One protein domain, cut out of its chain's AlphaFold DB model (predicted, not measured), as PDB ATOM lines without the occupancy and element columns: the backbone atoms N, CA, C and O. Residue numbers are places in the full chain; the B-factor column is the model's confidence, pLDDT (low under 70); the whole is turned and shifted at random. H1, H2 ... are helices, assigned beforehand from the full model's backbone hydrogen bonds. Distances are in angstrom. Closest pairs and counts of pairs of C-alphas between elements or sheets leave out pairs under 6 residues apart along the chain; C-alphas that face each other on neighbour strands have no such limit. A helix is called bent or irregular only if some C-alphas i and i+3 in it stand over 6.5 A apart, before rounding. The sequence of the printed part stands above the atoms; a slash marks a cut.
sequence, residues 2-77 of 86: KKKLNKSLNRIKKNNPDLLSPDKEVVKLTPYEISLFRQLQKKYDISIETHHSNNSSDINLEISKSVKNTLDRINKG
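This is residues 2 to 77 of the 86 residues of an uncharacterized protein of Rickettsiales bacterium (UniProt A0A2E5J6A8). Three separate short helices are strung on an open, winding chain with no shared core: H1 at one end, H2 at the turn of a wide arch, and H3 at the other end. Two long stretches without a named element join them, and no helix packs on another. The printed part has 76 residues with three named helices, in the order H1, H2, H3, and no named strand; the class is all helix. The whole is extended, with a radius of gyration of the C-alphas of 21.6 A and spans of 57 by 47 by 27 A.

H1, residues 2 to 15, and H2, residues 31 to 44, are the longest helices, with 14 residues each. They are apart, with no C-alpha of the one within 8 A of the other. H3, residues 65 to 75, is apart from H1 and from H2 by the same measure. Among the residues that stand free are 2 to 11, which belong to H1, and 47 to 77, of which 65 to 75 belong to H3. In H1, H2 and H3 every O i to N i+4 pair is within hydrogen-bond range.

H1 begins at C-alpha 2, at (25.677, 70.424, 67.147), and is 20.1 A long from first to last C-alpha. H2 is 20.0 A long and begins at C-alpha 31, at (58.653, 48.940, 92.752). H3 is 15.6 A long and ends at C-alpha 75, at (31.240, 77.592, 114.190). No helix is bent.

The two C-alphas farthest apart are those of Lys 3 and Lys 65, 57.9 A. The printed part has no cut. The links from H1 to H2, 15 residues, and from H2 to H3, 20 residues, are long. The mean pLDDT of the printed part is 74.7; it is under 70 at residues 17 to 26 and 47 to 62.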
ATOM      1  N   LYS A   2      24.298  70.898  66.856       72.31
ATOM      2  CA  LYS A   2      25.677  70.424  67.147       72.31
ATOM      3  C   LYS A   2      26.737  71.542  67.235       72.31
ATOM      4  O   LYS A   2      27.498  71.603  68.191       72.31
ATOM      5  N   LYS A   3      26.708  72.503  66.299       82.25
ATOM      6  CA  LYS A   3      27.613  73.673  66.293       82.25
ATOM      7  C   LYS A   3      27.475  74.567  67.541       82.25
ATOM      8  O   LYS A   3      28.472  75.076  68.040       82.25
ATOM      9  N   LYS A   4      26.249  74.745  68.057       85.38
ATOM     10  CA  LYS A   4      25.979  75.537  69.274       85.38
ATOM     11  C   LYS A   4      26.451  74.795  70.529       85.38
ATOM     12  O   LYS A   4      27.041  75.415  71.406       85.38
ATOM     13  N   LEU A   5      26.254  73.475  70.563       86.25
ATOM     14  CA  LEU A   5      26.716  72.608  71.649       86.25
ATOM     15  C   LEU A   5      28.247  72.648  71.781       86.25
ATOM     16  O   LEU A   5      28.760  72.938  72.857       86.25
ATOM     17  N   ASN A   6      28.966  72.485  70.665       88.38
ATOM     18  CA  ASN A   6      30.431  72.551  70.634       88.38
ATOM     19  C   ASN A   6      30.965  73.920  71.077       88.38
ATOM     20  O   ASN A   6      31.950  73.996  71.804       88.38
ATOM     21  N   LYS A   7      30.292  75.014  70.692       92.50
ATOM     22  CA  LYS A   7      30.668  76.366  71.129       92.50
ATOM     23  C   LYS A   7      30.510  76.541  72.643       92.50
ATOM     24  O   LYS A   7      31.361  77.165  73.272       92.50
ATOM     25  N   SER A   8      29.446  75.979  73.216       87.38
ATOM     26  CA  SER A   8      29.210  76.003  74.665       87.38
ATOM     27  C   SER A   8      30.250  75.169  75.417       87.38
ATOM     28  O   SER A   8      30.892  75.677  76.332       87.38
ATOM     29  N   LEU A   9      30.512  73.940  74.956       83.88
ATOM     30  CA  LEU A   9      31.559  73.064  75.493       83.88
ATOM     31  C   LEU A   9      32.940  73.732  75.470       83.88
ATOM     32  O   LEU A   9      33.638  73.733  76.479       83.88
ATOM     33  N   ASN A  10      33.314  74.364  74.355       86.62
ATOM     34  CA  ASN A  10      34.598  75.058  74.241       86.62
ATOM     35  C   ASN A  10      34.700  76.259  75.194       86.62
ATOM     36  O   ASN A  10      35.768  76.518  75.742       86.62
ATOM     37  N   ARG A  11      33.597  76.979  75.426       87.38
ATOM     38  CA  ARG A  11      33.552  78.089  76.389       87.38
ATOM     39  C   ARG A  11      33.684  77.594  77.831       87.38
ATOM     40  O   ARG A  11      34.402  78.213  78.606       87.38
ATOM     41  N   ILE A  12      33.039  76.477  78.166       82.81
ATOM     42  CA  ILE A  12      33.147  75.839  79.486       82.81
ATOM     43  C   ILE A  12      34.586  75.370  79.735       82.81
ATOM     44  O   ILE A  12      35.137  75.700  80.781       82.81
ATOM     45  N   LYS A  13      35.217  74.702  78.756       79.00
ATOM     46  CA  LYS A  13      36.629  74.278  78.821       79.00
ATOM     47  C   LYS A  13      37.596  75.454  78.989       79.00
ATOM     48  O   LYS A  13      38.525  75.368  79.775       79.00
ATOM     49  N   LYS A  14      37.371  76.563  78.273       83.69
ATOM     50  CA  LYS A  14      38.221  77.763  78.357       83.69
ATOM     51  C   LYS A  14      38.123  78.469  79.714       83.69
ATOM     52  O   LYS A  14      39.114  79.007  80.190       83.69
ATOM     53  N   ASN A  15      36.929  78.504  80.301       83.31
ATOM     54  CA  ASN A  15      36.665  79.249  81.534       83.31
ATOM     55  C   ASN A  15      36.932  78.440  82.809       83.31
ATOM     56  O   ASN A  15      36.950  79.021  83.886       83.31
ATOM     57  N   ASN A  16      37.108  77.124  82.691       76.31
ATOM     58  CA  ASN A  16      37.383  76.230  83.809       76.31
ATOM     59  C   ASN A  16      38.551  75.308  83.421       76.31
ATOM     60  O   ASN A  16      38.324  74.131  83.126       76.31
ATOM     61  N   PRO A  17      39.787  75.835  83.353       64.50
ATOM     62  CA  PRO A  17      40.959  75.039  82.995       64.50
ATOM     63  C   PRO A  17      41.179  73.861  83.957       64.50
ATOM     64  O   PRO A  17      41.670  72.831  83.521       64.50
ATOM     65  N   ASP A  18      40.708  73.958  85.203       63.31
ATOM     66  CA  ASP A  18      40.785  72.883  86.206       63.31
ATOM     67  C   ASP A  18      39.738  71.764  85.999       63.31
ATOM     68  O   ASP A  18      39.866  70.676  86.558       63.31
ATOM     69  N   LEU A  19      38.691  72.009  85.190       61.12
ATOM     70  CA  LEU A  19      37.720  70.984  84.758       61.12
ATOM     71  C   LEU A  19      38.216  70.179  83.556       61.12
ATOM     72  O   LEU A  19      37.630  69.142  83.235       61.12
ATOM     73  N   LEU A  20      39.285  70.630  82.891       56.16
ATOM     74  CA  LEU A  20      40.122  69.711  82.141       56.16
ATOM     75  C   LEU A  20      40.816  68.895  83.216       56.16
ATOM     76  O   LEU A  20      41.881  69.255  83.707       56.16
ATOM     77  N   SER A  21      40.156  67.809  83.619       56.78
ATOM     78  CA  SER A  21      40.851  66.708  84.256       56.78
ATOM     79  C   SER A  21      42.128  66.555  83.440       56.78
ATOM     80  O   SER A  21      42.009  66.383  82.218       56.78
ATOM     81  N   PRO A  22      43.332  66.662  84.032       51.56
ATOM     82  CA  PRO A  22      44.438  66.040  83.349       51.56
ATOM     83  C   PRO A  22      43.915  64.631  83.100       51.56
ATOM     84  O   PRO A  22      43.288  64.041  83.995       51.56
ATOM     85  N   ASP A  23      44.059  64.130  81.879       54.34
ATOM     86  CA  ASP A  23      44.209  62.699  81.722       54.34
ATOM     87  C   ASP A  23      45.227  62.353  82.802       54.34
ATOM     88  O   ASP A  23      46.396  62.730  82.700       54.34
ATOM     89  N   LYS A  24      44.743  61.873  83.956       56.84
ATOM     90  CA  LYS A  24      45.588  61.525  85.082       56.84
ATOM     91  C   LYS A  24      46.238  60.287  84.532       56.84
ATOM     92  O   LYS A  24      45.697  59.194  84.690       56.84
ATOM     93  N   GLU A  25      47.315  60.482  83.776       60.25
ATOM     94  CA  GLU A  25      48.263  59.445  83.471       60.25
ATOM     95  C   GLU A  25      48.462  58.778  84.812       60.25
ATOM     96  O   GLU A  25      48.861  59.422  85.785       60.25
ATOM     97  N   VAL A  26      47.968  57.548  84.912       64.88
ATOM     98  CA  VAL A  26      48.057  56.777  86.135       64.88
ATOM     99  C   VAL A  26      49.550  56.644  86.346       64.88
ATOM    100  O   VAL A  26      50.192  55.844  85.664       64.88
ATOM    101  N   VAL A  27      50.113  57.513  87.187       72.44
ATOM    102  CA  VAL A  27      51.545  57.557  87.443       72.44
ATOM    103  C   VAL A  27      51.853  56.218  88.081       72.44
ATOM    104  O   VAL A  27      51.487  55.951  89.227       72.44
ATOM    105  N   LYS A  28      52.413  55.314  87.278       79.25
ATOM    106  CA  LYS A  28      52.749  53.973  87.729       79.25
ATOM    107  C   LYS A  28      53.892  54.132  88.714       79.25
ATOM    108  O   LYS A  28      54.992  54.505  88.320       79.25
ATOM    109  N   LEU A  29      53.606  53.854  89.981       83.31
ATOM    110  CA  LEU A  29      54.625  53.825  91.017       83.31
ATOM    111  C   LEU A  29      55.686  52.783  90.657       83.31
ATOM    112  O   LEU A  29      55.380  51.676  90.202       83.31
ATOM    113  N   THR A  30      56.939  53.138  90.888       91.50
ATOM    114  CA  THR A  30      58.068  52.220  90.786       91.50
ATOM    115  C   THR A  30      57.991  51.153  91.891       91.50
ATOM    116  O   THR A  30      57.394  51.382  92.949       91.50
ATOM    117  N   PRO A  31      58.628  49.978  91.717       92.69
ATOM    118  CA  PRO A  31      58.653  48.940  92.752       92.69
ATOM    119  C   PRO A  31      59.196  49.431  94.103       92.69
ATOM    120  O   PRO A  31      58.731  48.994  95.157       92.69
ATOM    121  N   TYR A  32      60.153  50.365  94.070       94.69
ATOM    122  CA  TYR A  32      60.726  50.973  95.267       94.69
ATOM    123  C   TYR A  32      59.682  51.791  96.036       94.69
ATOM    124  O   TYR A  32      59.467  51.549  97.225       94.69
ATOM    125  N   GLU A  33      58.967  52.682  95.348       90.94
ATOM    126  CA  GLU A  33      57.906  53.508  95.938       90.94
ATOM    127  C   GLU A  33      56.771  52.655  96.511       90.94
ATOM    128  O   GLU A  33      56.283  52.932  97.604       90.94
ATOM    129  N   ILE A  34      56.402  51.563  95.833       90.56
ATOM    130  CA  ILE A  34      55.402  50.610  96.336       90.56
ATOM    131  C   ILE A  34      55.879  49.952  97.637       90.56
ATOM    132  O   ILE A  34      55.093  49.764  98.567       90.56
ATOM    133  N   SER A  35      57.160  49.586  97.725       93.69
ATOM    134  CA  SER A  35      57.710  48.961  98.930       93.69
ATOM    135  C   SER A  35      57.742  49.931 100.114       93.69
ATOM    136  O   SER A  35      57.307  49.568 101.209       93.69
ATOM    137  N   LEU A  36      58.158  51.179  99.870       93.31
ATOM    138  CA  LEU A  36      58.154  52.252 100.858       93.31
ATOM    139  C   LEU A  36      56.726  52.530 101.333       93.31
ATOM    140  O   LEU A  36      56.469  52.594 102.534       93.31
ATOM    141  N   PHE A  37      55.778  52.600 100.399       87.38
ATOM    142  CA  PHE A  37      54.367  52.774 100.711       87.38
ATOM    143  C   PHE A  37      53.842  51.660 101.629       87.38
ATOM    144  O   PHE A  37      53.234  51.947 102.654       87.38
ATOM    145  N   ARG A  38      54.140  50.388 101.333       88.44
ATOM    146  CA  ARG A  38      53.736  49.248 102.181       88.44
ATOM    147  C   ARG A  38      54.346  49.300 103.582       88.44
ATOM    148  O   ARG A  38      53.704  48.877 104.542       88.44
ATOM    149  N   GLN A  39      55.582  49.780 103.712       91.44
ATOM    150  CA  GLN A  39      56.228  49.953 105.017       91.44
ATOM    151  C   GLN A  39      55.539  51.047 105.834       91.44
ATOM    152  O   GLN A  39      55.228  50.836 107.006       91.44
ATOM    153  N   LEU A  40      55.256  52.189 105.205       87.81
ATOM    154  CA  LEU A  40      54.534  53.289 105.838       87.81
ATOM    155  C   LEU A  40      53.114  52.871 106.222       87.81
ATOM    156  O   LEU A  40      52.687  53.140 107.341       87.81
ATOM    157  N   GLN A  41      52.429  52.140 105.345       85.12
ATOM    158  CA  GLN A  41      51.094  51.616 105.597       85.12
ATOM    159  C   GLN A  41      51.041  50.765 106.865       85.12
ATOM    160  O   GLN A  41      50.194  51.003 107.718       85.12
ATOM    161  N   LYS A  42      51.974  49.819 107.021       84.50
ATOM    162  CA  LYS A  42      52.054  48.970 108.220       84.50
ATOM    163  C   LYS A  42      52.395  49.752 109.487       84.50
ATOM    164  O   LYS A  42      51.970  49.362 110.567       84.50
ATOM    165  N   LYS A  43      53.200  50.812 109.370       90.06
ATOM    166  CA  LYS A  43      53.684  51.589 110.518       90.06
ATOM    167  C   LYS A  43      52.649  52.588 111.041       90.06
ATOM    168  O   LYS A  43      52.607  52.830 112.241       90.06
ATOM    169  N   TYR A  44      51.868  53.183 110.146       84.12
ATOM    170  CA  TYR A  44      50.948  54.280 110.456       84.12
ATOM    171  C   TYR A  44      49.470  53.895 110.297       84.12
ATOM    172  O   TYR A  44      48.630  54.786 110.248       84.12
ATOM    173  N   ASP A  45      49.173  52.595 110.189       75.19
ATOM    174  CA  ASP A  45      47.835  52.038 109.932       75.19
ATOM    175  C   ASP A  45      47.079  52.795 108.826       75.19
ATOM    176  O   ASP A  45      45.952  53.266 108.979       75.19
ATOM    177  N   ILE A  46      47.762  52.991 107.692       71.31
ATOM    178  CA  ILE A  46      47.225  53.766 106.570       71.31
ATOM    179  C   ILE A  46      46.214  52.884 105.831       71.31
ATOM    180  O   ILE A  46      46.535  52.209 104.847       71.31
ATOM    181  N   SER A  47      44.979  52.857 106.318       65.81
ATOM    182  CA  SER A  47      43.870  52.250 105.589       65.81
ATOM    183  C   SER A  47      43.577  53.094 104.350       65.81
ATOM    184  O   SER A  47      43.043  54.197 104.438       65.81
ATOM    185  N   ILE A  48      43.940  52.581 103.170       62.03
ATOM    186  CA  ILE A  48      43.347  53.066 101.923       62.03
ATOM    187  C   ILE A  48      41.972  52.417 101.864       62.03
ATOM    188  O   ILE A  48      41.796  51.356 101.262       62.03
ATOM    189  N   GLU A  49      40.994  53.033 102.519       57.00
ATOM    190  CA  GLU A  49      39.612  52.780 102.157       57.00
ATOM    191  C   GLU A  49      39.479  53.190 100.693       57.00
ATOM    192  O   GLU A  49      39.529  54.364 100.320       57.00
ATOM    193  N   THR A  50      39.405  52.183  99.825       48.22
ATOM    194  CA  THR A  50      39.001  52.377  98.442       48.22
ATOM    195  C   THR A  50      37.539  52.788  98.489       48.22
ATOM    196  O   THR A  50      36.637  51.970  98.352       48.22
ATOM    197  N   HIS A  51      37.285  54.079  98.715       44.75
ATOM    198  CA  HIS A  51      35.978  54.688  98.525       44.75
ATOM    199  C   HIS A  51      35.656  54.709  97.023       44.75
ATOM    200  O   HIS A  51      35.568  55.758  96.387       44.75
ATOM    201  N   HIS A  52      35.477  53.526  96.437       45.00
ATOM    202  CA  HIS A  52      34.578  53.378  95.315       45.00
ATOM    203  C   HIS A  52      33.166  53.389  95.895       45.00
ATOM    204  O   HIS A  52      32.757  52.492  96.622       45.00
ATOM    205  N   SER A  53      32.485  54.498  95.625       47.81
ATOM    206  CA  SER A  53      31.090  54.809  95.930       47.81
ATOM    207  C   SER A  53      30.176  53.594  96.108       47.81
ATOM    208  O   SER A  53      29.991  52.826  95.164       47.81
ATOM    209  N   ASN A  54      29.555  53.491  97.286       40.22
ATOM    210  CA  ASN A  54      28.108  53.339  97.503       40.22
ATOM    211  C   ASN A  54      27.896  52.810  98.924       40.22
ATOM    212  O   ASN A  54      27.929  51.603  99.119       40.22
ATOM    213  N   ASN A  55      27.760  53.718  99.894       38.06
ATOM    214  CA  ASN A  55      26.962  53.597 101.129       38.06
ATOM    215  C   ASN A  55      27.457  54.639 102.136       38.06
ATOM    216  O   ASN A  55      28.311  54.405 102.986       38.06
ATOM    217  N   SER A  56      26.920  55.843 101.987       46.81
ATOM    218  CA  SER A  56      27.061  56.961 102.909       46.81
ATOM    219  C   SER A  56      26.223  56.736 104.177       46.81
ATOM    220  O   SER A  56      25.215  57.422 104.356       46.81
ATOM    221  N   SER A  57      26.584  55.781 105.040       47.78
ATOM    222  CA  SER A  57      25.884  55.640 106.331       47.78
ATOM    223  C   SER A  57      26.698  55.161 107.535       47.78
ATOM    224  O   SER A  57      26.251  55.427 108.643       47.78
ATOM    225  N   ASP A  58      27.893  54.580 107.383       47.06
ATOM    226  CA  ASP A  58      28.565  53.929 108.531       47.06
ATOM    227  C   ASP A  58      29.890  54.564 108.979       47.06
ATOM    228  O   ASP A  58      30.670  53.943 109.693       47.06
ATOM    229  N   ILE A  59      30.121  55.844 108.668       47.72
ATOM    230  CA  ILE A  59      31.177  56.631 109.332       47.72
ATOM    231  C   ILE A  59      30.551  57.402 110.501       47.72
ATOM    232  O   ILE A  59      30.604  58.627 110.575       47.72
ATOM    233  N   ASN A  60      29.931  56.683 111.439       45.31
ATOM    234  CA  ASN A  60      29.715  57.205 112.790       45.31
ATOM    235  C   ASN A  60      31.009  57.004 113.584       45.31
ATOM    236  O   ASN A  60      31.055  56.265 114.564       45.31
ATOM    237  N   LEU A  61      32.094  57.632 113.121       56.84
ATOM    238  CA  LEU A  61      33.290  57.780 113.934       56.84
ATOM    239  C   LEU A  61      32.891  58.745 115.057       56.84
ATOM    240  O   LEU A  61      32.780  59.947 114.817       56.84
ATOM    241  N   GLU A  62      32.559  58.222 116.240       64.25
ATOM    242  CA  GLU A  62      32.234  59.044 117.409       64.25
ATOM    243  C   GLU A  62      33.420  59.964 117.703       64.25
ATOM    244  O   GLU A  62      34.444  59.575 118.264       64.25
ATOM    245  N   ILE A  63      33.297  61.209 117.255       73.56
ATOM    246  CA  ILE A  63      34.299  62.240 117.462       73.56
ATOM    247  C   ILE A  63      34.428  62.470 118.972       73.56
ATOM    248  O   ILE A  63      33.426  62.641 119.671       73.56
ATOM    249  N   SER A  64      35.665  62.510 119.478       78.75
ATOM    250  CA  SER A  64      35.919  62.743 120.900       78.75
ATOM    251  C   SER A  64      35.292  64.063 121.369       78.75
ATOM    252  O   SER A  64      35.190  65.050 120.629       78.75
ATOM    253  N   LYS A  65      34.873  64.107 122.639       79.44
ATOM    254  CA  LYS A  65      34.176  65.266 123.219       79.44
ATOM    255  C   LYS A  65      34.973  66.572 123.074       79.44
ATOM    256  O   LYS A  65      34.372  67.624 122.866       79.44
ATOM    257  N   SER A  66      36.309  66.515 123.128       80.50
ATOM    258  CA  SER A  66      37.161  67.705 122.971       80.50
ATOM    259  C   SER A  66      37.135  68.258 121.540       80.50
ATOM    260  O   SER A  66      37.059  69.474 121.337       80.50
ATOM    261  N   VAL A  67      37.112  67.378 120.537       83.06
ATOM    262  CA  VAL A  67      37.054  67.770 119.126       83.06
ATOM    263  C   VAL A  67      35.680  68.356 118.801       83.06
ATOM    264  O   VAL A  67      35.605  69.399 118.150       83.06
ATOM    265  N   LYS A  68      34.600  67.780 119.346       88.44
ATOM    266  CA  LYS A  68      33.244  68.341 119.220       88.44
ATOM    267  C   LYS A  68      33.155  69.761 119.792       88.44
ATOM    268  O   LYS A  68      32.681  70.670 119.115       88.44
ATOM    269  N   ASN A  69      33.697  69.974 120.991       85.88
ATOM    270  CA  ASN A  69      33.738  71.299 121.616       85.88
ATOM    271  C   ASN A  69      34.550  72.312 120.794       85.88
ATOM    272  O   ASN A  69      34.215  73.496 120.745       85.88
ATOM    273  N   THR A  70      35.625  71.860 120.150       87.69
ATOM    274  CA  THR A  70      36.468  72.718 119.308       87.69
ATOM    275  C   THR A  70      35.738  73.132 118.032       87.69
ATOM    276  O   THR A  70      35.742  74.313 117.687       87.69
ATOM    277  N   LEU A  71      35.034  72.203 117.381       88.94
ATOM    278  CA  LEU A  71      34.189  72.504 116.221       88.94
ATOM    279  C   LEU A  71      33.079  73.505 116.565       88.94
ATOM    280  O   LEU A  71      32.862  74.464 115.826       88.94
ATOM    281  N   ASP A  72      32.437  73.348 117.723       91.75
ATOM    282  CA  ASP A  72      31.411  74.285 118.188       91.75
ATOM    283  C   ASP A  72      31.959  75.704 118.401       91.75
ATOM    284  O   ASP A  72      31.262  76.685 118.128       91.75
ATOM    285  N   ARG A  73      33.207  75.841 118.869       90.38
ATOM    286  CA  ARG A  73      33.876  77.146 119.016       90.38
ATOM    287  C   ARG A  73      34.155  77.783 117.654       90.38
ATOM    288  O   ARG A  73      33.852  78.964 117.485       90.38
ATOM    289  N   ILE A  74      34.651  77.004 116.688       89.38
ATOM    290  CA  ILE A  74      34.914  77.463 115.313       89.38
ATOM    291  C   ILE A  74      33.624  77.980 114.670       89.38
ATOM    292  O   ILE A  74      33.593  79.106 114.178       89.38
ATOM    293  N   ASN A  75      32.536  77.211 114.759       91.06
ATOM    294  CA  ASN A  75      31.240  77.592 114.190       91.06
ATOM    295  C   ASN A  75      30.660  78.874 114.811       91.06
ATOM    296  O   ASN A  75      29.898  79.585 114.161       91.06
ATOM    297  N   LYS A  76      31.021  79.185 116.061       94.12
ATOM    298  CA  LYS A  76      30.588  80.392 116.784       94.12
ATOM    299  C   LYS A  76      31.558  81.572 116.656       94.12
ATOM    300  O   LYS A  76      31.282  82.626 117.221       94.12
ATOM    301  N   GLY A  77      32.693  81.409 115.970       92.56
ATOM    302  CA  GLY A  77      33.732  82.440 115.877       92.56
ATOM    303  C   GLY A  77      34.415  82.749 117.216       92.56
ATOM    304  O   GLY A  77      34.886  83.864 117.429       92.56
TER     305      GLY A  77